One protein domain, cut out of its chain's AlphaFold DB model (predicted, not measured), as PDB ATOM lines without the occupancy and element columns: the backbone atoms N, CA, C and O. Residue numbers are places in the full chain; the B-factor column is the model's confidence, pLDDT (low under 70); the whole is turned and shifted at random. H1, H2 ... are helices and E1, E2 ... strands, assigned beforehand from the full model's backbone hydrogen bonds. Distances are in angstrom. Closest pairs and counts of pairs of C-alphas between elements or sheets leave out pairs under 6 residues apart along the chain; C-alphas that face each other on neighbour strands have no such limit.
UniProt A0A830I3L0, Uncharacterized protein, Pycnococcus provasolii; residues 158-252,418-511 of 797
ATOM      1  N   GLY A 158     204.505  69.886  -0.240       77.00
ATOM      2  CA  GLY A 158     205.738  69.332   0.334       77.00
ATOM      3  C   GLY A 158     206.540  68.500  -0.672       77.00
ATOM      4  O   GLY A 158     207.702  68.804  -0.926       77.00
ATOM      5  N   GLU A 159     205.906  67.518  -1.321       77.12
ATOM      6  CA  GLU A 159     206.540  66.705  -2.373       77.12
ATOM      7  C   GLU A 159     206.996  67.559  -3.567       77.12
ATOM      8  O   GLU A 159     208.063  67.320  -4.134       77.12
ATOM      9  N   VAL A 160     206.226  68.598  -3.919       72.06
ATOM     10  CA  VAL A 160     206.631  69.591  -4.925       72.06
ATOM     11  C   VAL A 160     207.869  70.366  -4.457       72.06
ATOM     12  O   VAL A 160     208.822  70.478  -5.227       72.06
ATOM     13  N   ILE A 161     207.904  70.877  -3.220       77.81
ATOM     14  CA  ILE A 161     209.074  71.580  -2.656       77.81
ATOM     15  C   ILE A 161     210.322  70.696  -2.716       77.81
ATOM     16  O   ILE A 161     211.340  71.141  -3.251       77.81
ATOM     17  N   ASP A 162     210.248  69.456  -2.232       79.38
ATOM     18  CA  ASP A 162     211.397  68.548  -2.198       79.38
ATOM     19  C   ASP A 162     211.868  68.176  -3.619       79.38
ATOM     20  O   ASP A 162     213.072  68.129  -3.877       79.38
ATOM     21  N   ALA A 163     210.957  67.999  -4.586       76.31
ATOM     22  CA  ALA A 163     211.320  67.790  -5.993       76.31
ATOM     23  C   ALA A 163     211.997  69.023  -6.631       76.31
ATOM     24  O   ALA A 163     212.896  68.889  -7.467       76.31
ATOM     25  N   CYS A 164     211.595  70.235  -6.237       75.50
ATOM     26  CA  CYS A 164     212.209  71.484  -6.703       75.50
ATOM     27  C   CYS A 164     213.591  71.711  -6.096       75.50
ATOM     28  O   CYS A 164     214.515  72.104  -6.808       75.50
ATOM     29  N   GLU A 165     213.740  71.433  -4.801       82.56
ATOM     30  CA  GLU A 165     215.026  71.467  -4.112       82.56
ATOM     31  C   GLU A 165     215.998  70.474  -4.757       82.56
ATOM     32  O   GLU A 165     217.114  70.857  -5.099       82.56
ATOM     33  N   GLN A 166     215.556  69.244  -5.040       83.75
ATOM     34  CA  GLN A 166     216.369  68.223  -5.704       83.75
ATOM     35  C   GLN A 166     216.837  68.630  -7.113       83.75
ATOM     36  O   GLN A 166     218.018  68.440  -7.414       83.75
ATOM     37  N   GLU A 167     215.987  69.217  -7.977       81.62
ATOM     38  CA  GLU A 167     216.468  69.724  -9.280       81.62
ATOM     39  C   GLU A 167     217.424  70.916  -9.100       81.62
ATOM     40  O   GLU A 167     218.464  70.976  -9.763       81.62
ATOM     41  N   ALA A 168     217.119  71.846  -8.191       81.94
ATOM     42  CA  ALA A 168     217.971  73.003  -7.935       81.94
ATOM     43  C   ALA A 168     219.356  72.594  -7.422       81.94
ATOM     44  O   ALA A 168     220.365  73.124  -7.879       81.94
ATOM     45  N   ASP A 169     219.434  71.609  -6.535       85.81
ATOM     46  CA  ASP A 169     220.691  71.084  -6.018       85.81
ATOM     47  C   ASP A 169     221.427  70.183  -7.023       85.81
ATOM     48  O   ASP A 169     222.659  70.187  -7.069       85.81
ATOM     49  N   ALA A 170     220.713  69.450  -7.883       86.31
ATOM     50  CA  ALA A 170     221.327  68.751  -9.012       86.31
ATOM     51  C   ALA A 170     221.995  69.738  -9.990       86.31
ATOM     52  O   ALA A 170     223.105  69.477 -10.465       86.31
ATOM     53  N   GLU A 171     221.360  70.888 -10.241       85.12
ATOM     54  CA  GLU A 171     221.921  71.975 -11.047       85.12
ATOM     55  C   GLU A 171     223.060  72.704 -10.315       85.12
ATOM     56  O   GLU A 171     224.100  72.971 -10.913       85.12
ATOM     57  N   ARG A 172     222.939  72.944  -9.002       86.56
ATOM     58  CA  ARG A 172     223.997  73.530  -8.159       86.56
ATOM     59  C   ARG A 172     225.288  72.712  -8.252       86.56
ATOM     60  O   ARG A 172     226.323  73.250  -8.647       86.56
ATOM     61  N   ARG A 173     225.179  71.393  -8.044       89.00
ATOM     62  CA  ARG A 173     226.277  70.420  -8.190       89.00
ATOM     63  C   ARG A 173     226.794  70.313  -9.627       89.00
ATOM     64  O   ARG A 173     227.952  69.959  -9.836       89.00
ATOM     65  N   ARG A 174     225.963  70.594 -10.642       85.75
ATOM     66  CA  ARG A 174     226.404  70.674 -12.046       85.75
ATOM     67  C   ARG A 174     227.274  71.909 -12.276       85.75
ATOM     68  O   ARG A 174     228.338  71.769 -12.868       85.75
ATOM     69  N   MET A 175     226.852  73.079 -11.795       85.75
ATOM     70  CA  MET A 175     227.628  74.321 -11.916       85.75
ATOM     71  C   MET A 175     228.950  74.241 -11.138       85.75
ATOM     72  O   MET A 175     229.970  74.704 -11.636       85.75
ATOM     73  N   GLU A 176     228.958  73.588  -9.973       85.44
ATOM     74  CA  GLU A 176     230.167  73.332  -9.172       85.44
ATOM     75  C   GLU A 176     231.193  72.475  -9.927       85.44
ATOM     76  O   GLU A 176     232.289  72.963 -10.197       85.44
ATOM     77  N   ARG A 177     230.819  71.272 -10.395       83.56
ATOM     78  CA  ARG A 177     231.721  70.408 -11.190       83.56
ATOM     79  C   ARG A 177     232.262  71.086 -12.448       83.56
ATOM     80  O   ARG A 177     233.379  70.807 -12.881       83.56
ATOM     81  N   VAL A 178     231.467  71.961 -13.058       74.88
ATOM     82  CA  VAL A 178     231.875  72.750 -14.224       74.88
ATOM     83  C   VAL A 178     232.973  73.753 -13.841       74.88
ATOM     84  O   VAL A 178     234.032  73.748 -14.471       74.88
ATOM     85  N   VAL A 179     232.791  74.520 -12.759       74.62
ATOM     86  CA  VAL A 179     233.825  75.426 -12.220       74.62
ATOM     87  C   VAL A 179     235.092  74.653 -11.822       74.62
ATOM     88  O   VAL A 179     236.181  75.023 -12.263       74.62
ATOM     89  N   GLU A 180     234.962  73.545 -11.089       76.31
ATOM     90  CA  GLU A 180     236.075  72.667 -10.673       76.31
ATOM     91  C   GLU A 180     236.870  72.115 -11.865       76.31
ATOM     92  O   GLU A 180     238.102  72.121 -11.861       76.31
ATOM     93  N   SER A 181     236.183  71.679 -12.928       69.69
ATOM     94  CA  SER A 181     236.860  71.198 -14.135       69.69
ATOM     95  C   SER A 181     237.695  72.302 -14.794       69.69
ATOM     96  O   SER A 181     238.842  72.059 -15.172       69.69
ATOM     97  N   SER A 182     237.168  73.531 -14.847       62.88
ATOM     98  CA  SER A 182     237.832  74.671 -15.489       62.88
ATOM     99  C   SER A 182     239.082  75.160 -14.747       62.88
ATOM    100  O   SER A 182     240.029  75.604 -15.393       62.88
ATOM    101  N   SER A 183     239.125  75.050 -13.411       58.16
ATOM    102  CA  SER A 183     240.281  75.476 -12.607       58.16
ATOM    103  C   SER A 183     241.440  74.472 -12.636       58.16
ATOM    104  O   SER A 183     242.592  74.868 -12.462       58.16
ATOM    105  N   SER A 184     241.161  73.191 -12.912       53.31
ATOM    106  CA  SER A 184     242.192  72.151 -13.072       53.31
ATOM    107  C   SER A 184     243.076  72.376 -14.310       53.31
ATOM    108  O   SER A 184     244.288  72.153 -14.280       53.31
ATOM    109  N   THR A 185     242.494  72.896 -15.393       53.81
ATOM    110  CA  THR A 185     243.220  73.370 -16.573       53.81
ATOM    111  C   THR A 185     243.774  74.768 -16.316       53.81
ATOM    112  O   THR A 185     243.104  75.758 -16.594       53.81
ATOM    113  N   GLY A 186     245.010  74.845 -15.808       42.81
ATOM    114  CA  GLY A 186     245.693  76.069 -15.343       42.81
ATOM    115  C   GLY A 186     246.020  77.155 -16.385       42.81
ATOM    116  O   GLY A 186     247.075  77.780 -16.312       42.81
ATOM    117  N   GLY A 187     245.149  77.391 -17.365       48.91
ATOM    118  CA  GLY A 187     245.203  78.542 -18.256       48.91
ATOM    119  C   GLY A 187     244.309  79.675 -17.751       48.91
ATOM    120  O   GLY A 187     243.087  79.588 -17.865       48.91
ATOM    121  N   ASN A 188     244.915  80.780 -17.306       50.12
ATOM    122  CA  ASN A 188     244.233  82.062 -17.065       50.12
ATOM    123  C   ASN A 188     243.809  82.728 -18.394       50.12
ATOM    124  O   ASN A 188     244.212  83.848 -18.710       50.12
ATOM    125  N   SER A 189     243.012  82.029 -19.206       60.50
ATOM    126  CA  SER A 189     242.265  82.651 -20.297       60.50
ATOM    127  C   SER A 189     241.026  83.303 -19.695       60.50
ATOM    128  O   SER A 189     240.280  82.659 -18.962       60.50
ATOM    129  N   ALA A 190     240.787  84.582 -19.972       58.41
ATOM    130  CA  ALA A 190     239.702  85.292 -19.302       58.41
ATOM    131  C   ALA A 190     238.299  84.830 -19.761       58.41
ATOM    132  O   ALA A 190     237.321  85.053 -19.056       58.41
ATOM    133  N   LEU A 191     238.185  84.077 -20.863       57.72
ATOM    134  CA  LEU A 191     236.959  83.337 -21.200       57.72
ATOM    135  C   LEU A 191     236.617  82.245 -20.165       57.72
ATOM    136  O   LEU A 191     235.432  81.999 -19.942       57.72
ATOM    137  N   ASN A 192     237.606  81.658 -19.478       65.12
ATOM    138  CA  ASN A 192     237.352  80.760 -18.344       65.12
ATOM    139  C   ASN A 192     236.704  81.526 -17.179       65.12
ATOM    140  O   ASN A 192     235.776  81.013 -16.560       65.12
ATOM    141  N   ASN A 193     237.113  82.779 -16.938       72.62
ATOM    142  CA  ASN A 193     236.483  83.640 -15.934       72.62
ATOM    143  C   ASN A 193     235.020  83.922 -16.309       72.62
ATOM    144  O   ASN A 193     234.142  83.697 -15.489       72.62
ATOM    145  N   LEU A 194     234.731  84.296 -17.565       79.62
ATOM    146  CA  LEU A 194     233.349  84.484 -18.044       79.62
ATOM    147  C   LEU A 194     232.501  83.215 -17.863       79.62
ATOM    148  O   LEU A 194     231.340  83.276 -17.463       79.62
ATOM    149  N   HIS A 195     233.076  82.052 -18.166       82.88
ATOM    150  CA  HIS A 195     232.410  80.767 -18.003       82.88
ATOM    151  C   HIS A 195     232.074  80.470 -16.528       82.88
ATOM    152  O   HIS A 195     230.946  80.058 -16.234       82.88
ATOM    153  N   GLN A 196     233.008  80.742 -15.611       82.19
ATOM    154  CA  GLN A 196     232.799  80.642 -14.165       82.19
ATOM    155  C   GLN A 196     231.776  81.671 -13.670       82.19
ATOM    156  O   GLN A 196     230.852  81.301 -12.954       82.19
ATOM    157  N   GLU A 197     231.868  82.936 -14.088       84.38
ATOM    158  CA  GLU A 197     230.918  84.006 -13.752       84.38
ATOM    159  C   GLU A 197     229.482  83.632 -14.138       84.38
ATOM    160  O   GLU A 197     228.569  83.796 -13.331       84.38
ATOM    161  N   VAL A 198     229.274  83.053 -15.326       87.06
ATOM    162  CA  VAL A 198     227.958  82.553 -15.756       87.06
ATOM    163  C   VAL A 198     227.479  81.388 -14.875       87.06
ATOM    164  O   VAL A 198     226.314  81.368 -14.471       87.06
ATOM    165  N   ALA A 199     228.356  80.443 -14.518       87.56
ATOM    166  CA  ALA A 199     228.009  79.333 -13.625       87.56
ATOM    167  C   ALA A 199     227.662  79.814 -12.197       87.56
ATOM    168  O   ALA A 199     226.657  79.385 -11.623       87.56
ATOM    169  N   HIS A 200     228.437  80.757 -11.649       85.06
ATOM    170  CA  HIS A 200     228.173  81.418 -10.369       85.06
ATOM    171  C   HIS A 200     226.875  82.234 -10.404       85.06
ATOM    172  O   HIS A 200     226.078  82.138  -9.472       85.06
ATOM    173  N   PHE A 201     226.618  82.978 -11.482       86.31
ATOM    174  CA  PHE A 201     225.389  83.748 -11.669       86.31
ATOM    175  C   PHE A 201     224.146  82.849 -11.675       86.31
ATOM    176  O   PHE A 201     223.173  83.153 -10.983       86.31
ATOM    177  N   VAL A 202     224.180  81.712 -12.381       86.81
ATOM    178  CA  VAL A 202     223.082  80.730 -12.330       86.81
ATOM    179  C   VAL A 202     222.950  80.153 -10.921       86.81
ATOM    180  O   VAL A 202     221.865  80.231 -10.349       86.81
ATOM    181  N   LYS A 203     224.044  79.667 -10.311       86.81
ATOM    182  CA  LYS A 203     224.052  79.127  -8.936       86.81
ATOM    183  C   LYS A 203     223.481  80.108  -7.899       86.81
ATOM    184  O   LYS A 203     222.813  79.670  -6.965       86.81
ATOM    185  N   ALA A 204     223.705  81.410  -8.075       83.62
ATOM    186  CA  ALA A 204     223.208  82.468  -7.197       83.62
ATOM    187  C   ALA A 204     221.716  82.810  -7.385       83.62
ATOM    188  O   ALA A 204     221.139  83.428  -6.493       83.62
ATOM    189  N   ASN A 205     221.092  82.416  -8.504       83.19
ATOM    190  CA  ASN A 205     219.659  82.613  -8.786       83.19
ATOM    191  C   ASN A 205     218.820  81.322  -8.639       83.19
ATOM    192  O   ASN A 205     217.604  81.365  -8.804       83.19
ATOM    193  N   LEU A 206     219.443  80.176  -8.337       83.69
ATOM    194  CA  LEU A 206     218.717  78.953  -7.980       83.69
ATOM    195  C   LEU A 206     218.044  79.103  -6.598       83.69
ATOM    196  O   LEU A 206     218.647  79.714  -5.710       83.69
ATOM    197  N   PRO A 207     216.851  78.509  -6.385       79.69
ATOM    198  CA  PRO A 207     216.160  78.546  -5.096       79.69
ATOM    199  C   PRO A 207     216.999  78.066  -3.907       79.69
ATOM    200  O   PRO A 207     217.889  77.216  -4.020       79.69
ATOM    201  N   THR A 208     216.609  78.565  -2.737       84.00
ATOM    202  CA  THR A 208     216.859  77.983  -1.413       84.00
ATOM    203  C   THR A 208     215.581  77.349  -0.864       84.00
ATOM    204  O   THR A 208     214.478  77.802  -1.182       84.00
ATOM    205  N   ARG A 209     215.709  76.354   0.029       83.50
ATOM    206  CA  ARG A 209     214.568  75.707   0.707       83.50
ATOM    207  C   ARG A 209     213.599  76.716   1.332       83.50
ATOM    208  O   ARG A 209     212.391  76.575   1.193       83.50
ATOM    209  N   ALA A 210     214.122  77.775   1.951       83.81
ATOM    210  CA  ALA A 210     213.316  78.820   2.579       83.81
ATOM    211  C   ALA A 210     212.449  79.611   1.578       83.81
ATOM    212  O   ALA A 210     211.327  79.986   1.912       83.81
ATOM    213  N   GLU A 211     212.935  79.865   0.357       80.38
ATOM    214  CA  GLU A 211     212.117  80.468  -0.706       80.38
ATOM    215  C   GLU A 211     211.046  79.481  -1.198       80.38
ATOM    216  O   GLU A 211     209.886  79.864  -1.321       80.38
ATOM    217  N   LEU A 212     211.406  78.207  -1.407       81.06
ATOM    218  CA  LEU A 212     210.471  77.154  -1.831       81.06
ATOM    219  C   LEU A 212     209.309  76.982  -0.836       81.06
ATOM    220  O   LEU A 212     208.148  76.962  -1.243       81.06
ATOM    221  N   VAL A 213     209.615  76.930   0.465       84.25
ATOM    222  CA  VAL A 213     208.631  76.786   1.551       84.25
ATOM    223  C   VAL A 213     207.672  77.978   1.618       84.25
ATOM    224  O   VAL A 213     206.463  77.765   1.697       84.25
ATOM    225  N   ARG A 214     208.159  79.226   1.504       83.56
ATOM    226  CA  ARG A 214     207.266  80.406   1.458       83.56
ATOM    227  C   ARG A 214     206.284  80.332   0.288       83.56
ATOM    228  O   ARG A 214     205.110  80.645   0.460       83.56
ATOM    229  N   ILE A 215     206.737  79.877  -0.880       79.81
ATOM    230  CA  ILE A 215     205.874  79.749  -2.060       79.81
ATOM    231  C   ILE A 215     204.851  78.622  -1.875       79.81
ATOM    232  O   ILE A 215     203.669  78.827  -2.137       79.81
ATOM    233  N   GLY A 216     205.270  77.459  -1.367       82.94
ATOM    234  CA  GLY A 216     204.356  76.351  -1.083       82.94
ATOM    235  C   GLY A 216     203.306  76.695  -0.022       82.94
ATOM    236  O   GLY A 216     202.156  76.292  -0.169       82.94
ATOM    237  N   HIS A 217     203.646  77.497   0.993       85.38
ATOM    238  CA  HIS A 217     202.672  78.030   1.954       85.38
ATOM    239  C   HIS A 217     201.650  78.964   1.290       85.38
ATOM    240  O   HIS A 217     200.457  78.848   1.569       85.38
ATOM    241  N   SER A 218     202.100  79.838   0.384       84.75
ATOM    242  CA  SER A 218     201.231  80.767  -0.351       84.75
ATOM    243  C   SER A 218     200.233  80.020  -1.237       84.75
ATOM    244  O   SER A 218     199.024  80.247  -1.187       84.75
ATOM    245  N   LEU A 219     200.729  79.029  -1.979       85.00
ATOM    246  CA  LEU A 219     199.916  78.189  -2.855       85.00
ATOM    247  C   LEU A 219     198.986  77.263  -2.069       85.00
ATOM    248  O   LEU A 219     197.834  77.111  -2.453       85.00
ATOM    249  N   SER A 220     199.425  76.745  -0.919       85.94
ATOM    250  CA  SER A 220     198.567  75.987   0.004       85.94
ATOM    251  C   SER A 220     197.456  76.834   0.635       85.94
ATOM    252  O   SER A 220     196.459  76.273   1.085       85.94
ATOM    253  N   ALA A 221     197.619  78.158   0.725       86.19
ATOM    254  CA  ALA A 221     196.573  79.070   1.187       86.19
ATOM    255  C   ALA A 221     195.604  79.423   0.048       86.19
ATOM    256  O   ALA A 221     194.390  79.327   0.222       86.19
ATOM    257  N   LEU A 222     196.137  79.748  -1.135       86.25
ATOM    258  CA  LEU A 222     195.358  79.976  -2.354       86.25
ATOM    259  C   LEU A 222     194.504  78.754  -2.726       86.25
ATOM    260  O   LEU A 222     193.323  78.899  -3.031       86.25
ATOM    261  N   GLU A 223     195.075  77.551  -2.685       85.69
ATOM    262  CA  GLU A 223     194.395  76.322  -3.090       85.69
ATOM    263  C   GLU A 223     193.189  75.993  -2.203       85.69
ATOM    264  O   GLU A 223     192.152  75.616  -2.740       85.69
ATOM    265  N   ARG A 224     193.262  76.226  -0.884       86.69
ATOM    266  CA  ARG A 224     192.097  76.088   0.013       86.69
ATOM    267  C   ARG A 224     190.957  76.998  -0.433       86.69
ATOM    268  O   ARG A 224     189.867  76.519  -0.715       86.69
ATOM    269  N   VAL A 225     191.242  78.289  -0.614       86.75
ATOM    270  CA  VAL A 225     190.257  79.298  -1.045       86.75
ATOM    271  C   VAL A 225     189.669  78.965  -2.426       86.75
ATOM    272  O   VAL A 225     188.482  79.177  -2.674       86.75
ATOM    273  N   VAL A 226     190.481  78.405  -3.327       84.69
ATOM    274  CA  VAL A 226     190.047  77.923  -4.647       84.69
ATOM    275  C   VAL A 226     189.138  76.695  -4.531       84.69
ATOM    276  O   VAL A 226     188.087  76.672  -5.170       84.69
ATOM    277  N   GLN A 227     189.494  75.700  -3.717       84.25
ATOM    278  CA  GLN A 227     188.710  74.474  -3.534       84.25
ATOM    279  C   GLN A 227     187.418  74.710  -2.730       84.25
ATOM    280  O   GLN A 227     186.409  74.067  -3.008       84.25
ATOM    281  N   GLU A 228     187.411  75.657  -1.790       84.75
ATOM    282  CA  GLU A 228     186.219  76.103  -1.051       84.75
ATOM    283  C   GLU A 228     185.203  76.808  -1.964       84.75
ATOM    284  O   GLU A 228     184.000  76.565  -1.859       84.75
ATOM    285  N   LEU A 229     185.675  77.671  -2.873       81.81
ATOM    286  CA  LEU A 229     184.814  78.482  -3.739       81.81
ATOM    287  C   LEU A 229     184.387  77.762  -5.028       81.81
ATOM    288  O   LEU A 229     183.251  77.914  -5.472       81.81
ATOM    289  N   LEU A 230     185.304  77.023  -5.661       79.69
ATOM    290  CA  LEU A 230     185.103  76.388  -6.971       79.69
ATOM    291  C   LEU A 230     184.949  74.859  -6.877       79.69
ATOM    292  O   LEU A 230     184.584  74.223  -7.862       79.69
ATOM    293  N   GLY A 231     185.160  74.274  -5.696       77.62
ATOM    294  CA  GLY A 231     185.044  72.841  -5.428       77.62
ATOM    295  C   GLY A 231     186.370  72.082  -5.545       77.62
ATOM    296  O   GLY A 231     187.276  72.463  -6.282       77.62
ATOM    297  N   SER A 232     186.450  70.931  -4.871       75.00
ATOM    298  CA  SER A 232     187.640  70.062  -4.735       75.00
ATOM    299  C   SER A 232     188.185  69.424  -6.028       75.00
ATOM    300  O   SER A 232     189.075  68.581  -5.981       75.00
ATOM    301  N   HIS A 233     187.653  69.803  -7.192       74.12
ATOM    302  CA  HIS A 233     188.142  69.406  -8.514       74.12
ATOM    303  C   HIS A 233     188.959  70.515  -9.201       74.12
ATOM    304  O   HIS A 233     189.643  70.235 -10.192       74.12
ATOM    305  N   ALA A 234     188.869  71.757  -8.713       74.56
ATOM    306  CA  ALA A 234     189.672  72.880  -9.171       74.56
ATOM    307  C   ALA A 234     191.103  72.731  -8.637       74.56
ATOM    308  O   ALA A 234     191.310  72.556  -7.439       74.56
ATOM    309  N   VAL A 235     192.086  72.790  -9.536       76.44
ATOM    310  CA  VAL A 235     193.502  72.547  -9.214       76.44
ATOM    311  C   VAL A 235     194.297  73.814  -9.477       76.44
ATOM    312  O   VAL A 235     194.231  74.362 -10.580       76.44
ATOM    313  N   VAL A 236     195.062  74.263  -8.484       79.06
ATOM    314  CA  VAL A 236     196.023  75.361  -8.634       79.06
ATOM    315  C   VAL A 236     197.349  74.782  -9.114       79.06
ATOM    316  O   VAL A 236     197.883  73.850  -8.520       79.06
ATOM    317  N   THR A 237     197.909  75.326 -10.191       74.38
ATOM    318  CA  THR A 237     199.245  74.946 -10.663       74.38
ATOM    319  C   THR A 237     200.016  76.159 -11.176       74.38
ATOM    320  O   THR A 237     199.461  77.244 -11.349       74.38
ATOM    321  N   LEU A 238     201.318  75.989 -11.380       74.69
ATOM    322  CA  LEU A 238     202.243  77.069 -11.705       74.69
ATOM    323  C   LEU A 238     202.680  77.033 -13.166       74.69
ATOM    324  O   LEU A 238     202.810  75.967 -13.773       74.69
ATOM    325  N   PHE A 239     202.988  78.207 -13.710       71.69
ATOM    326  CA  PHE A 239     203.609  78.335 -15.024       71.69
ATOM    327  C   PHE A 239     204.751  79.372 -15.021       71.69
ATOM    328  O   PHE A 239     205.321  79.701 -13.980       71.69
ATOM    329  N   GLY A 240     205.185  79.806 -16.204       71.00
ATOM    330  CA  GLY A 240     206.078  80.955 -16.357       71.00
ATOM    331  C   GLY A 240     207.470  80.802 -15.727       71.00
ATOM    332  O   GLY A 240     208.128  79.766 -15.874       71.00
ATOM    333  N   SER A 241     207.983  81.875 -15.114       68.19
ATOM    334  CA  SER A 241     209.410  81.956 -14.736       68.19
ATOM    335  C   SER A 241     209.728  81.228 -13.429       68.19
ATOM    336  O   SER A 241     210.770  80.564 -13.348       68.19
ATOM    337  N   ARG A 242     208.821  81.282 -12.437       71.50
ATOM    338  CA  ARG A 242     208.984  80.499 -11.202       71.50
ATOM    339  C   ARG A 242     208.847  78.999 -11.479       71.50
ATOM    340  O   ARG A 242     209.672  78.241 -10.981       71.50
ATOM    341  N   ALA A 243     207.934  78.571 -12.357       59.22
ATOM    342  CA  ALA A 243     207.739  77.146 -12.653       59.22
ATOM    343  C   ALA A 243     208.831  76.465 -13.490       59.22
ATOM    344  O   ALA A 243     208.726  75.276 -13.777       59.22
ATOM    345  N   THR A 244     209.862  77.197 -13.917       62.38
ATOM    346  CA  THR A 244     210.913  76.685 -14.816       62.38
ATOM    347  C   THR A 244     212.330  76.776 -14.232       62.38
ATOM    348  O   THR A 244     213.299  76.354 -14.874       62.38
ATOM    349  N   CYS A 245     212.469  77.305 -13.008       67.94
ATOM    350  CA  CYS A 245     213.752  77.694 -12.410       67.94
ATOM    351  C   CYS A 245     214.542  78.651 -13.324       67.94
ATOM    352  O   CYS A 245     215.713  78.417 -13.635       67.94
ATOM    353  N   LEU A 246     213.853  79.700 -13.804       73.69
ATOM    354  CA  LEU A 246     214.374  80.741 -14.704       73.69
ATOM    355  C   LEU A 246     214.053  82.171 -14.216       73.69
ATOM    356  O   LEU A 246     214.078  83.121 -15.008       73.69
ATOM    357  N   SER A 247     213.712  82.351 -12.939       76.75
ATOM    358  CA  SER A 247     213.503  83.678 -12.347       76.75
ATOM    359  C   SER A 247     214.818  84.336 -11.922       76.75
ATOM    360  O   SER A 247     215.753  83.674 -11.481       76.75
ATOM    361  N   LEU A 248     214.879  85.664 -12.044       73.12
ATOM    362  CA  LEU A 248     215.999  86.489 -11.584       73.12
ATOM    363  C   LEU A 248     215.700  86.986 -10.169       73.12
ATOM    364  O   LEU A 248     214.622  87.530  -9.942       73.12
ATOM    365  N   ARG A 249     216.646  86.859  -9.232       64.25
ATOM    366  CA  ARG A 249     216.414  87.210  -7.817       64.25
ATOM    367  C   ARG A 249     216.019  88.664  -7.568       64.25
ATOM    368  O   ARG A 249     215.245  88.904  -6.656       64.25
ATOM    369  N   ALA A 250     216.468  89.595  -8.409       50.31
ATOM    370  CA  ALA A 250     216.085  91.012  -8.375       50.31
ATOM    371  C   ALA A 250     214.754  91.315  -9.110       50.31
ATOM    372  O   ALA A 250     214.595  92.399  -9.673       50.31
ATOM    373  N   GLY A 251     213.865  90.324  -9.223       43.12
ATOM    374  CA  GLY A 251     212.654  90.377 -10.040       43.12
ATOM    375  C   GLY A 251     211.598  91.363  -9.535       43.12
ATOM    376  O   GLY A 251     211.242  91.358  -8.370       43.12
ATOM    377  N   ASP A 252     211.153  92.182 -10.477       34.50
ATOM    378  CA  ASP A 252     209.907  92.944 -10.641       34.50
ATOM    379  C   ASP A 252     209.298  93.721  -9.456       34.50
ATOM    380  O   ASP A 252     208.168  94.188  -9.537       34.50
ATOM    381  N   PRO A 418     206.790  66.671 -10.467       46.28
ATOM    382  CA  PRO A 418     207.001  67.948 -11.144       46.28
ATOM    383  C   PRO A 418     207.728  68.989 -10.278       46.28
ATOM    384  O   PRO A 418     207.294  69.336  -9.182       46.28
ATOM    385  N   SER A 419     208.816  69.546 -10.807       44.72
ATOM    386  CA  SER A 419     209.628  70.572 -10.144       44.72
ATOM    387  C   SER A 419     209.257  71.984 -10.639       44.72
ATOM    388  O   SER A 419     209.839  72.476 -11.608       44.72
ATOM    389  N   TRP A 420     208.274  72.620  -9.996       56.28
ATOM    390  CA  TRP A 420     207.667  73.897 -10.406       56.28
ATOM    391  C   TRP A 420     208.044  75.146  -9.570       56.28
ATOM    392  O   TRP A 420     207.289  76.116  -9.571       56.28
ATOM    393  N   LEU A 421     209.147  75.181  -8.818       46.22
ATOM    394  CA  LEU A 421     209.412  76.290  -7.883       46.22
ATOM    395  C   LEU A 421     210.831  76.865  -8.009       46.22
ATOM    396  O   LEU A 421     211.820  76.175  -7.783       46.22
ATOM    397  N   SER A 422     210.911  78.171  -8.289       45.62
ATOM    398  CA  SER A 422     212.133  78.988  -8.289       45.62
ATOM    399  C   SER A 422     212.092  80.013  -7.159       45.62
ATOM    400  O   SER A 422     211.061  80.644  -6.933       45.62
ATOM    401  N   GLY A 423     213.229  80.239  -6.501       45.62
ATOM    402  CA  GLY A 423     213.376  81.199  -5.405       45.62
ATOM    403  C   GLY A 423     213.964  82.515  -5.899       45.62
ATOM    404  O   GLY A 423     215.160  82.600  -6.168       45.62
ATOM    405  N   ALA A 424     213.097  83.505  -6.092       42.72
ATOM    406  CA  ALA A 424     213.420  84.827  -6.621       42.72
ATOM    407  C   ALA A 424     212.221  85.776  -6.449       42.72
ATOM    408  O   ALA A 424     211.089  85.302  -6.400       42.72
ATOM    409  N   ALA A 425     212.458  87.092  -6.403       48.72
ATOM    410  CA  ALA A 425     211.415  88.075  -6.087       48.72
ATOM    411  C   ALA A 425     210.302  88.237  -7.148       48.72
ATOM    412  O   ALA A 425     209.188  88.564  -6.771       48.72
ATOM    413  N   SER A 426     210.549  87.929  -8.432       63.66
ATOM    414  CA  SER A 426     209.540  88.017  -9.520       63.66
ATOM    415  C   SER A 426     208.234  87.296  -9.179       63.66
ATOM    416  O   SER A 426     208.340  86.212  -8.622       63.66
ATOM    417  N   ASP A 427     207.071  87.776  -9.607       70.56
ATOM    418  CA  ASP A 427     205.716  87.251  -9.337       70.56
ATOM    419  C   ASP A 427     205.544  85.707  -9.435       70.56
ATOM    420  O   ASP A 427     206.274  84.997 -10.139       70.56
ATOM    421  N   ILE A 428     204.546  85.163  -8.725       78.00
ATOM    422  CA  ILE A 428     204.071  83.776  -8.855       78.00
ATOM    423  C   ILE A 428     203.046  83.692 -10.000       78.00
ATOM    424  O   ILE A 428     201.865  83.960  -9.802       78.00
ATOM    425  N   ASP A 429     203.487  83.252 -11.180       78.81
ATOM    426  CA  ASP A 429     202.624  82.862 -12.308       78.81
ATOM    427  C   ASP A 429     201.726  81.645 -11.931       78.81
ATOM    428  O   ASP A 429     202.183  80.495 -11.986       78.81
ATOM    429  N   ALA A 430     200.455  81.860 -11.562       81.94
ATOM    430  CA  ALA A 430     199.523  80.816 -11.104       81.94
ATOM    431  C   ALA A 430     198.283  80.663 -12.010       81.94
ATOM    432  O   ALA A 430     197.661  81.637 -12.445       81.94
ATOM    433  N   VAL A 431     197.879  79.422 -12.293       81.12
ATOM    434  CA  VAL A 431     196.691  79.107 -13.103       81.12
ATOM    435  C   VAL A 431     195.795  78.086 -12.410       81.12
ATOM    436  O   VAL A 431     196.266  77.066 -11.907       81.12
ATOM    437  N   ILE A 432     194.487  78.351 -12.412       79.94
ATOM    438  CA  ILE A 432     193.470  77.406 -11.944       79.94
ATOM    439  C   ILE A 432     192.938  76.604 -13.132       79.94
ATOM    440  O   ILE A 432     192.435  77.169 -14.108       79.94
ATOM    441  N   LEU A 433     193.023  75.280 -13.026       76.94
ATOM    442  CA  LEU A 433     192.515  74.318 -14.000       76.94
ATOM    443  C   LEU A 433     191.164  73.725 -13.559       76.94
ATOM    444  O   LEU A 433     190.732  73.888 -12.421       76.94
ATOM    445  N   ASN A 434     190.500  73.019 -14.480       70.19
ATOM    446  CA  ASN A 434     189.229  72.292 -14.296       70.19
ATOM    447  C   ASN A 434     187.978  73.133 -13.950       70.19
ATOM    448  O   ASN A 434     186.891  72.570 -13.859       70.19
ATOM    449  N   VAL A 435     188.091  74.461 -13.836       63.78
ATOM    450  CA  VAL A 435     186.982  75.371 -13.466       63.78
ATOM    451  C   VAL A 435     185.842  75.417 -14.500       63.78
ATOM    452  O   VAL A 435     184.694  75.692 -14.157       63.78
ATOM    453  N   VAL A 436     186.134  75.182 -15.785       54.97
ATOM    454  CA  VAL A 436     185.146  75.300 -16.872       54.97
ATOM    455  C   VAL A 436     184.589  73.924 -17.236       54.97
ATOM    456  O   VAL A 436     185.311  73.039 -17.691       54.97
ATOM    457  N   ASN A 437     183.279  73.750 -17.052       44.69
ATOM    458  CA  ASN A 437     182.607  72.462 -17.205       44.69
ATOM    459  C   ASN A 437     182.556  72.003 -18.680       44.69
ATOM    460  O   ASN A 437     181.731  72.471 -19.476       44.69
ATOM    461  N   ALA A 438     183.413  71.033 -19.017       38.38
ATOM    462  CA  ALA A 438     183.627  70.477 -20.359       38.38
ATOM    463  C   ALA A 438     182.419  69.740 -20.984       38.38
ATOM    464  O   ALA A 438     182.534  69.195 -22.078       38.38
ATOM    465  N   LYS A 439     181.252  69.720 -20.326       35.22
ATOM    466  CA  LYS A 439     179.984  69.227 -20.900       35.22
ATOM    467  C   LYS A 439     179.162  70.307 -21.610       35.22
ATOM    468  O   LYS A 439     178.256  69.986 -22.373       35.22
ATOM    469  N   SER A 440     179.482  71.583 -21.400       38.34
ATOM    470  CA  SER A 440     178.825  72.707 -22.089       38.34
ATOM    471  C   SER A 440     179.246  72.850 -23.562       38.34
ATOM    472  O   SER A 440     178.490  73.370 -24.381       38.34
ATOM    473  N   THR A 441     180.421  72.330 -23.922       41.44
ATOM    474  CA  THR A 441     181.064  72.477 -25.239       41.44
ATOM    475  C   THR A 441     180.544  71.521 -26.320       41.44
ATOM    476  O   THR A 441     180.969  71.631 -27.466       41.44
ATOM    477  N   GLN A 442     179.606  70.617 -26.002       38.47
ATOM    478  CA  GLN A 442     178.979  69.692 -26.967       38.47
ATOM    479  C   GLN A 442     177.532  70.057 -27.357       38.47
ATOM    480  O   GLN A 442     176.798  69.226 -27.890       38.47
ATOM    481  N   LYS A 443     177.110  71.318 -27.173       33.75
ATOM    482  CA  LYS A 443     175.982  71.883 -27.941       33.75
ATOM    483  C   LYS A 443     176.505  72.637 -29.163       33.75
ATOM    484  O   LYS A 443     177.414  73.451 -29.049       33.75
ATOM    485  N   ALA A 444     175.880  72.405 -30.318       34.09
ATOM    486  CA  ALA A 444     176.365  72.800 -31.648       34.09
ATOM    487  C   ALA A 444     176.420  74.320 -31.956       34.09
ATOM    488  O   ALA A 444     176.637  74.690 -33.103       34.09
ATOM    489  N   GLY A 445     176.233  75.195 -30.961       42.59
ATOM    490  CA  GLY A 445     176.490  76.641 -31.063       42.59
ATOM    491  C   GLY A 445     177.779  77.106 -30.369       42.59
ATOM    492  O   GLY A 445     178.195  78.244 -30.561       42.59
ATOM    493  N   GLY A 446     178.419  76.243 -29.566       43.47
ATOM    494  CA  GLY A 446     179.580  76.601 -28.746       43.47
ATOM    495  C   GLY A 446     179.276  77.590 -27.610       43.47
ATOM    496  O   GLY A 446     178.137  78.004 -27.394       43.47
ATOM    497  N   ILE A 447     180.320  77.976 -26.872       55.22
ATOM    498  CA  ILE A 447     180.311  79.152 -25.991       55.22
ATOM    499  C   ILE A 447     181.057  80.266 -26.729       55.22
ATOM    500  O   ILE A 447     182.148  80.041 -27.257       55.22
ATOM    501  N   THR A 448     180.487  81.471 -26.784       60.84
ATOM    502  CA  THR A 448     181.168  82.613 -27.409       60.84
ATOM    503  C   THR A 448     182.349  83.062 -26.547       60.84
ATOM    504  O   THR A 448     182.277  83.045 -25.318       60.84
ATOM    505  N   ARG A 449     183.432  83.548 -27.169       70.38
ATOM    506  CA  ARG A 449     184.613  84.047 -26.432       70.38
ATOM    507  C   ARG A 449     184.268  85.171 -25.437       70.38
ATOM    508  O   ARG A 449     184.947  85.307 -24.426       70.38
ATOM    509  N   LYS A 450     183.206  85.952 -25.698       76.44
ATOM    510  CA  LYS A 450     182.670  86.973 -24.774       76.44
ATOM    511  C   LYS A 450     182.033  86.320 -23.537       76.44
ATOM    512  O   LYS A 450     182.343  86.721 -22.422       76.44
ATOM    513  N   ALA A 451     181.228  85.268 -23.707       73.25
ATOM    514  CA  ALA A 451     180.637  84.526 -22.590       73.25
ATOM    515  C   ALA A 451     181.687  83.769 -21.750       73.25
ATOM    516  O   ALA A 451     181.661  83.857 -20.526       73.25
ATOM    517  N   GLU A 452     182.653  83.097 -22.387       74.38
ATOM    518  CA  GLU A 452     183.778  82.434 -21.703       74.38
ATOM    519  C   GLU A 452     184.596  83.435 -20.863       74.38
ATOM    520  O   GLU A 452     184.835  83.217 -19.674       74.38
ATOM    521  N   ARG A 453     184.950  84.586 -21.455       82.56
ATOM    522  CA  ARG A 453     185.643  85.684 -20.768       82.56
ATOM    523  C   ARG A 453     184.847  86.214 -19.575       82.56
ATOM    524  O   ARG A 453     185.436  86.437 -18.521       82.56
ATOM    525  N   ASN A 454     183.532  86.385 -19.713       83.75
ATOM    526  CA  ASN A 454     182.677  86.871 -18.628       83.75
ATOM    527  C   ASN A 454     182.611  85.879 -17.454       83.75
ATOM    528  O   ASN A 454     182.669  86.306 -16.304       83.75
ATOM    529  N   ILE A 455     182.574  84.567 -17.723       82.75
ATOM    530  CA  ILE A 455     182.653  83.523 -16.682       82.75
ATOM    531  C   ILE A 455     184.003  83.596 -15.950       82.75
ATOM    532  O   ILE A 455     184.039  83.608 -14.720       82.75
ATOM    533  N   ILE A 456     185.114  83.718 -16.687       83.38
ATOM    534  CA  ILE A 456     186.463  83.858 -16.111       83.38
ATOM    535  C   ILE A 456     186.567  85.111 -15.223       83.38
ATOM    536  O   ILE A 456     187.019  85.018 -14.081       83.38
ATOM    537  N   VAL A 457     186.110  86.272 -15.706       85.50
ATOM    538  CA  VAL A 457     186.119  87.537 -14.944       85.50
ATOM    539  C   VAL A 457     185.213  87.453 -13.710       85.50
ATOM    540  O   VAL A 457     185.600  87.921 -12.636       85.50
ATOM    541  N   GLY A 458     184.044  86.816 -13.818       85.25
ATOM    542  CA  GLY A 458     183.141  86.572 -12.692       85.25
ATOM    543  C   GLY A 458     183.774  85.699 -11.607       85.25
ATOM    544  O   GLY A 458     183.726  86.049 -10.426       85.25
ATOM    545  N   ASN A 459     184.438  84.609 -11.994       86.12
ATOM    546  CA  ASN A 459     185.112  83.705 -11.061       86.12
ATOM    547  C   ASN A 459     186.328  84.374 -10.395       86.12
ATOM    548  O   ASN A 459     186.462  84.305  -9.177       86.12
ATOM    549  N   LEU A 460     187.161  85.108 -11.146       87.56
ATOM    550  CA  LEU A 460     188.258  85.907 -10.576       87.56
ATOM    551  C   LEU A 460     187.750  87.013  -9.628       87.56
ATOM    552  O   LEU A 460     188.375  87.294  -8.605       87.56
ATOM    553  N   THR A 461     186.587  87.610  -9.912       88.88
ATOM    554  CA  THR A 461     185.948  88.599  -9.023       88.88
ATOM    555  C   THR A 461     185.509  87.976  -7.697       88.88
ATOM    556  O   THR A 461     185.662  88.607  -6.648       88.88
ATOM    557  N   GLN A 462     184.985  86.747  -7.726       87.69
ATOM    558  CA  GLN A 462     184.616  85.995  -6.524       87.69
ATOM    559  C   GLN A 462     185.857  85.536  -5.744       87.69
ATOM    560  O   GLN A 462     185.914  85.753  -4.536       87.69
ATOM    561  N   LEU A 463     186.886  85.018  -6.426       88.25
ATOM    562  CA  LEU A 463     188.169  84.641  -5.818       88.25
ATOM    563  C   LEU A 463     188.818  85.814  -5.082       88.25
ATOM    564  O   LEU A 463     189.208  85.658  -3.931       88.25
ATOM    565  N   ARG A 464     188.847  87.014  -5.678       88.81
ATOM    566  CA  ARG A 464     189.322  88.229  -4.995       88.81
ATOM    567  C   ARG A 464     188.557  88.504  -3.695       88.81
ATOM    568  O   ARG A 464     189.162  88.871  -2.696       88.81
ATOM    569  N   ARG A 465     187.228  88.339  -3.685       87.62
ATOM    570  CA  ARG A 465     186.423  88.514  -2.461       87.62
ATOM    571  C   ARG A 465     186.770  87.449  -1.417       87.62
ATOM    572  O   ARG A 465     186.924  87.794  -0.252       87.62
ATOM    573  N   ALA A 466     186.935  86.195  -1.831       87.06
ATOM    574  CA  ALA A 466     187.282  85.093  -0.939       87.06
ATOM    575  C   ALA A 466     188.700  85.240  -0.344       87.06
ATOM    576  O   ALA A 466     188.852  85.107   0.863       87.06
ATOM    577  N   LEU A 467     189.702  85.621  -1.148       86.94
ATOM    578  CA  LEU A 467     191.087  85.882  -0.716       86.94
ATOM    579  C   LEU A 467     191.208  87.065   0.263       86.94
ATOM    580  O   LEU A 467     192.067  87.046   1.146       86.94
ATOM    581  N   ASN A 468     190.340  88.075   0.134       86.88
ATOM    582  CA  ASN A 468     190.221  89.146   1.127       86.88
ATOM    583  C   ASN A 468     189.603  88.626   2.440       86.88
ATOM    584  O   ASN A 468     190.090  88.944   3.521       86.88
ATOM    585  N   LEU A 469     188.525  87.835   2.357       86.31
ATOM    586  CA  LEU A 469     187.786  87.337   3.527       86.31
ATOM    587  C   LEU A 469     188.556  86.277   4.328       86.31
ATOM    588  O   LEU A 469     188.416  86.227   5.547       86.31
ATOM    589  N   SER A 470     189.385  85.463   3.672       84.69
ATOM    590  CA  SER A 470     190.268  84.482   4.320       84.69
ATOM    591  C   SER A 470     191.574  85.080   4.857       84.69
ATOM    592  O   SER A 470     192.382  84.363   5.445       84.69
ATOM    593  N   GLY A 471     191.806  86.386   4.665       83.50
ATOM    594  CA  GLY A 471     193.018  87.061   5.129       83.50
ATOM    595  C   GLY A 471     194.290  86.653   4.378       83.50
ATOM    596  O   GLY A 471     195.377  86.745   4.943       83.50
ATOM    597  N   VAL A 472     194.184  86.207   3.120       83.81
ATOM    598  CA  VAL A 472     195.356  85.974   2.252       83.81
ATOM    599  C   VAL A 472     195.870  87.293   1.670       83.81
ATOM    600  O   VAL A 472     197.078  87.491   1.564       83.81
ATOM    601  N   THR A 473     194.979  88.242   1.356       82.25
ATOM    602  CA  THR A 473     195.368  89.607   0.971       82.25
ATOM    603  C   THR A 473     194.549  90.668   1.708       82.25
ATOM    604  O   THR A 473     193.402  90.432   2.085       82.25
ATOM    605  N   LYS A 474     195.154  91.830   1.994       65.00
ATOM    606  CA  LYS A 474     194.671  92.741   3.050       65.00
ATOM    607  C   LYS A 474     193.586  93.732   2.630       65.00
ATOM    608  O   LYS A 474     192.917  94.257   3.517       65.00
ATOM    609  N   ASN A 475     193.408  94.049   1.342       59.31
ATOM    610  CA  ASN A 475     192.379  95.015   0.938       59.31
ATOM    611  C   ASN A 475     192.000  94.983  -0.555       59.31
ATOM    612  O   ASN A 475     192.704  94.414  -1.381       59.31
ATOM    613  N   LYS A 476     190.925  95.697  -0.942       54.16
ATOM    614  CA  LYS A 476     190.549  95.894  -2.369       54.16
ATOM    615  C   LYS A 476     191.698  96.458  -3.230       54.16
ATOM    616  O   LYS A 476     191.715  96.197  -4.428       54.16
ATOM    617  N   LYS A 477     192.622  97.225  -2.630       53.75
ATOM    618  CA  LYS A 477     193.812  97.797  -3.289       53.75
ATOM    619  C   LYS A 477     194.923  96.764  -3.546       53.75
ATOM    620  O   LYS A 477     195.599  96.872  -4.558       53.75
ATOM    621  N   THR A 478     195.077  95.751  -2.687       62.22
ATOM    622  CA  THR A 478     196.145  94.732  -2.787       62.22
ATOM    623  C   THR A 478     195.753  93.511  -3.630       62.22
ATOM    624  O   THR A 478     196.523  92.560  -3.710       62.22
ATOM    625  N   GLY A 479     194.564  93.530  -4.248       75.31
ATOM    626  CA  GLY A 479     194.055  92.503  -5.161       75.31
ATOM    627  C   GLY A 479     193.468  93.131  -6.430       75.31
ATOM    628  O   GLY A 479     192.267  93.409  -6.502       75.31
ATOM    629  N   GLN A 480     194.308  93.373  -7.436       85.69
ATOM    630  CA  GLN A 480     193.943  94.052  -8.679       85.69
ATOM    631  C   GLN A 480     193.453  93.057  -9.740       85.69
ATOM    632  O   GLN A 480     194.208  92.226 -10.243       85.69
ATOM    633  N   LEU A 481     192.183  93.173 -10.136       87.56
ATOM    634  CA  LEU A 481     191.610  92.394 -11.235       87.56
ATOM    635  C   LEU A 481     191.816  93.116 -12.574       87.56
ATOM    636  O   LEU A 481     191.108  94.076 -12.879       87.56
ATOM    637  N   ILE A 482     192.733  92.623 -13.404       85.50
ATOM    638  CA  ILE A 482     192.990  93.143 -14.751       85.50
ATOM    639  C   ILE A 482     192.090  92.402 -15.753       85.50
ATOM    640  O   ILE A 482     192.488  91.453 -16.429       85.50
ATOM    641  N   HIS A 483     190.834  92.845 -15.840       84.44
ATOM    642  CA  HIS A 483     189.805  92.278 -16.726       84.44
ATOM    643  C   HIS A 483     189.906  92.740 -18.195       84.44
ATOM    644  O   HIS A 483     189.225  92.184 -19.058       84.44
ATOM    645  N   SER A 484     190.733  93.744 -18.499       77.00
ATOM    646  CA  SER A 484     190.937  94.303 -19.846       77.00
ATOM    647  C   SER A 484     191.975  93.536 -20.678       77.00
ATOM    648  O   SER A 484     191.885  93.501 -21.905       77.00
ATOM    649  N   ALA A 485     192.922  92.844 -20.036       75.81
ATOM    650  CA  ALA A 485     193.987  92.091 -20.701       75.81
ATOM    651  C   ALA A 485     193.464  90.956 -21.611       75.81
ATOM    652  O   ALA A 485     192.328  90.489 -21.487       75.81
ATOM    653  N   ARG A 486     194.298  90.464 -22.545       73.94
ATOM    654  CA  ARG A 486     193.910  89.370 -23.464       73.94
ATOM    655  C   ARG A 486     193.446  88.122 -22.704       73.94
ATOM    656  O   ARG A 486     192.446  87.524 -23.090       73.94
ATOM    657  N   VAL A 487     194.161  87.766 -21.641       78.12
ATOM    658  CA  VAL A 487     193.746  86.788 -20.628       78.12
ATOM    659  C   VAL A 487     193.460  87.591 -19.358       78.12
ATOM    660  O   VAL A 487     194.365  88.301 -18.921       78.12
ATOM    661  N   PRO A 488     192.240  87.546 -18.791       83.81
ATOM    662  CA  PRO A 488     191.963  88.184 -17.510       83.81
ATOM    663  C   PRO A 488     192.793  87.551 -16.388       83.81
ATOM    664  O   PRO A 488     192.917  86.324 -16.331       83.81
ATOM    665  N   LEU A 489     193.334  88.380 -15.500       87.88
ATOM    666  CA  LEU A 489     194.172  87.944 -14.381       87.88
ATOM    667  C   LEU A 489     193.914  88.784 -13.125       87.88
ATOM    668  O   LEU A 489     193.484  89.934 -13.213       87.88
ATOM    669  N   LEU A 490     194.176  88.198 -11.963       88.56
ATOM    670  CA  LEU A 490     194.110  88.821 -10.647       88.56
ATOM    671  C   LEU A 490     195.532  88.877 -10.075       88.56
ATOM    672  O   LEU A 490     196.052  87.843  -9.660       88.56
ATOM    673  N   LYS A 491     196.137  90.070 -10.047       88.94
ATOM    674  CA  LYS A 491     197.372  90.316  -9.289       88.94
ATOM    675  C   LYS A 491     197.020  90.466  -7.811       88.94
ATOM    676  O   LYS A 491     196.102  91.229  -7.500       88.94
ATOM    677  N   TYR A 492     197.726  89.808  -6.897       88.12
ATOM    678  CA  TYR A 492     197.613  90.106  -5.465       88.12
ATOM    679  C   TYR A 492     198.905  89.846  -4.685       88.12
ATOM    680  O   TYR A 492     199.713  89.012  -5.080       88.12
ATOM    681  N   HIS A 493     199.067  90.528  -3.550       88.81
ATOM    682  CA  HIS A 493     200.149  90.264  -2.594       88.81
ATOM    683  C   HIS A 493     199.656  89.374  -1.444       88.81
ATOM    684  O   HIS A 493     198.662  89.713  -0.788       88.81
ATOM    685  N   ASP A 494     200.339  88.254  -1.191       85.44
ATOM    686  CA  ASP A 494     200.122  87.380  -0.030       85.44
ATOM    687  C   ASP A 494     200.786  87.968   1.221       85.44
ATOM    688  O   ASP A 494     202.013  88.020   1.341       85.44
ATOM    689  N   ILE A 495     199.961  88.370   2.187       85.38
ATOM    690  CA  ILE A 495     200.408  89.052   3.410       85.38
ATOM    691  C   ILE A 495     201.134  88.137   4.406       85.38
ATOM    692  O   ILE A 495     201.733  88.642   5.354       85.38
ATOM    693  N   ARG A 496     201.032  86.810   4.252       84.50
ATOM    694  CA  ARG A 496     201.620  85.817   5.164       84.50
ATOM    695  C   ARG A 496     202.990  85.341   4.698       84.50
ATOM    696  O   ARG A 496     203.792  84.910   5.523       84.50
ATOM    697  N   THR A 497     203.246  85.377   3.393       82.50
ATOM    698  CA  THR A 497     204.486  84.860   2.787       82.50
ATOM    699  C   THR A 497     205.304  85.929   2.064       82.50
ATOM    700  O   THR A 497     206.399  85.620   1.581       82.50
ATOM    701  N   SER A 498     204.776  87.157   1.980       84.50
ATOM    702  CA  SER A 498     205.315  88.282   1.209       84.50
ATOM    703  C   SER A 498     205.626  87.885  -0.234       84.50
ATOM    704  O   SER A 498     206.751  88.033  -0.712       84.50
ATOM    705  N   CYS A 499     204.638  87.284  -0.899       81.19
ATOM    706  CA  CYS A 499     204.740  86.835  -2.283       81.19
ATOM    707  C   CYS A 499     203.649  87.467  -3.147       81.19
ATOM    708  O   CYS A 499     202.462  87.303  -2.878       81.19
ATOM    709  N   ASP A 500     204.067  88.113  -4.226       83.56
ATOM    710  CA  ASP A 500     203.191  88.609  -5.283       83.56
ATOM    711  C   ASP A 500     202.757  87.462  -6.206       83.56
ATOM    712  O   ASP A 500     203.559  86.579  -6.531       83.56
ATOM    713  N   VAL A 501     201.481  87.441  -6.594       83.94
ATOM    714  CA  VAL A 501     200.831  86.333  -7.310       83.94
ATOM    715  C   VAL A 501     199.992  86.841  -8.479       83.94
ATOM    716  O   VAL A 501     199.071  87.635  -8.289       83.94
ATOM    717  N   ASP A 502     200.248  86.289  -9.666       86.12
ATOM    718  CA  ASP A 502     199.481  86.509 -10.892       86.12
ATOM    719  C   ASP A 502     198.566  85.318 -11.147       86.12
ATOM    720  O   ASP A 502     198.950  84.324 -11.769       86.12
ATOM    721  N   LEU A 503     197.333  85.419 -10.652       87.06
ATOM    722  CA  LEU A 503     196.348  84.353 -10.731       87.06
ATOM    723  C   LEU A 503     195.478  84.471 -11.986       87.06
ATOM    724  O   LEU A 503     194.809  85.480 -12.211       87.06
ATOM    725  N   SER A 504     195.412  83.402 -12.774       84.88
ATOM    726  CA  SER A 504     194.572  83.306 -13.972       84.88
ATOM    727  C   SER A 504     193.680  82.060 -13.956       84.88
ATOM    728  O   SER A 504     193.971  81.068 -13.290       84.88
ATOM    729  N   ILE A 505     192.584  82.093 -14.717       81.44
ATOM    730  CA  ILE A 505     191.791  80.902 -15.055       81.44
ATOM    731  C   ILE A 505     191.931  80.734 -16.566       81.44
ATOM    732  O   ILE A 505     191.446  81.571 -17.328       81.44
ATOM    733  N   ALA A 506     192.670  79.713 -16.999       67.69
ATOM    734  CA  ALA A 506     193.123  79.598 -18.382       67.69
ATOM    735  C   ALA A 506     193.292  78.140 -18.834       67.69
ATOM    736  O   ALA A 506     193.243  77.197 -18.047       67.69
ATOM    737  N   THR A 507     193.491  77.960 -20.141       62.00
ATOM    738  CA  THR A 507     193.724  76.653 -20.758       62.00
ATOM    739  C   THR A 507     195.124  76.108 -20.461       62.00
ATOM    740  O   THR A 507     196.074  76.845 -20.190       62.00
ATOM    741  N   LEU A 508     195.261  74.782 -20.579       68.56
ATOM    742  CA  LEU A 508     196.455  74.000 -20.231       68.56
ATOM    743  C   LEU A 508     197.749  74.427 -20.967       68.56
ATOM    744  O   LEU A 508     198.846  74.067 -20.550       68.56
ATOM    745  N   ASN A 509     197.641  75.231 -22.029       69.75
ATOM    746  CA  ASN A 509     198.744  75.712 -22.868       69.75
ATOM    747  C   ASN A 509     199.863  76.425 -22.077       69.75
ATOM    748  O   ASN A 509     201.027  76.337 -22.461       69.75
ATOM    749  N   GLY A 510     199.538  77.126 -20.981       67.81
ATOM    750  CA  GLY A 510     200.553  77.750 -20.116       67.81
ATOM    751  C   GLY A 510     201.409  76.718 -19.372       67.81
ATOM    752  O   GLY A 510     202.632  76.838 -19.310       67.81
ATOM    753  N   VAL A 511     200.771  75.650 -18.890       70.69
ATOM    754  CA  VAL A 511     201.421  74.532 -18.188       70.69
ATOM    755  C   VAL A 511     202.243  73.684 -19.163       70.69
ATOM    756  O   VAL A 511     203.377  73.322 -18.858       70.69
TER     757      VAL A 511
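AT A GLANCE: This is residues 158 to 252 and 418 to 511 of the 797 residues of an uncharacterized protein of Pycnococcus provasolii (UniProt A0A830I3L0). A strongly twisted sheet of five strands has two helices, H3 and H4, over one face, meeting near their ends as an L. From H3 a hairpin of two helices, H1 and H2, reaches away as a long arm. The 189 printed residues, with helices and strands mixed, run H1 H2 H3 E1 E2 H4 E3 E4 E5; the mixed sheet's order is E1 E2 E5 E4 E3. The whole is loose, radius of gyration of the C-alphas 20.3 A, spanning 69 by 40 by 30 A.

IN THESE COORDINATES: Find the strands E1 at residues 235 to 238, E2 at 428 to 433, E3 at 479 to 482, E4 at 489 to 494 and E5 at 499 to 505, 19.1 A long, ending at C-alpha 505 (191.791, 80.902, -15.055). H1, residues 158 to 184, begins at C-alpha 158 (205.738, 69.332, 0.334) and runs 38.9 A; H2 is 190 to 205, 22.8 A; H3 is 209 to 230, 30.5 A; H4 is 449 to 469, 30.3 A.

HOW THE PARTS SIT: E3 E4 E5 form a meander, each strand the antiparallel neighbour of the one before; look at N 480 and O 491, 2.8 A, and N 492 and O 501, 2.9 A. E2 is parallel to E5, with N 430 and O 502 2.9 A apart, and antiparallel to E1, with N 237 and O 431 2.9 A apart. E2, H4, E3 are a split strand-helix-strand unit, two strands that run the same way in one sheet with a helix between them along the chain and with E5 and E4 between them in the sheet; its crossover is right-handed. H3 and H4 are on the same face, making two layers, helices on one face of a sheet; H4 runs along E4 at 7 degrees on the local plane, its height over the sheet 7.7 A. They touch at C-alphas Val 225 and Ala 466, the closest, 6.5 A, at a steep tilt of 67 degrees, only just short of about perpendicular. H1 touches H3 with residues 158 to 165 alone, closest C-alphas Ile 161 and Leu 212, 5.8 A. In the hairpin H1 and H2 the closest C-alphas are Met 175 and Ala 199, 5.3 A. Every O i to N i+4 pair is within hydrogen-bond range in H1, H2 and H4, and 17 of 18 in H3.

THE WHOLE: The C-alphas of Gly 186 and Ala 444, the two farthest apart, are 71.3 A apart. Residues 253 to 417 are not printed, a gap of 25.2 A between C-alphas 252 and 418. The link E2 to H4 is long. Low pLDDT, under 70, marks 53 residues, among them 181 to 192 and 435 to 448.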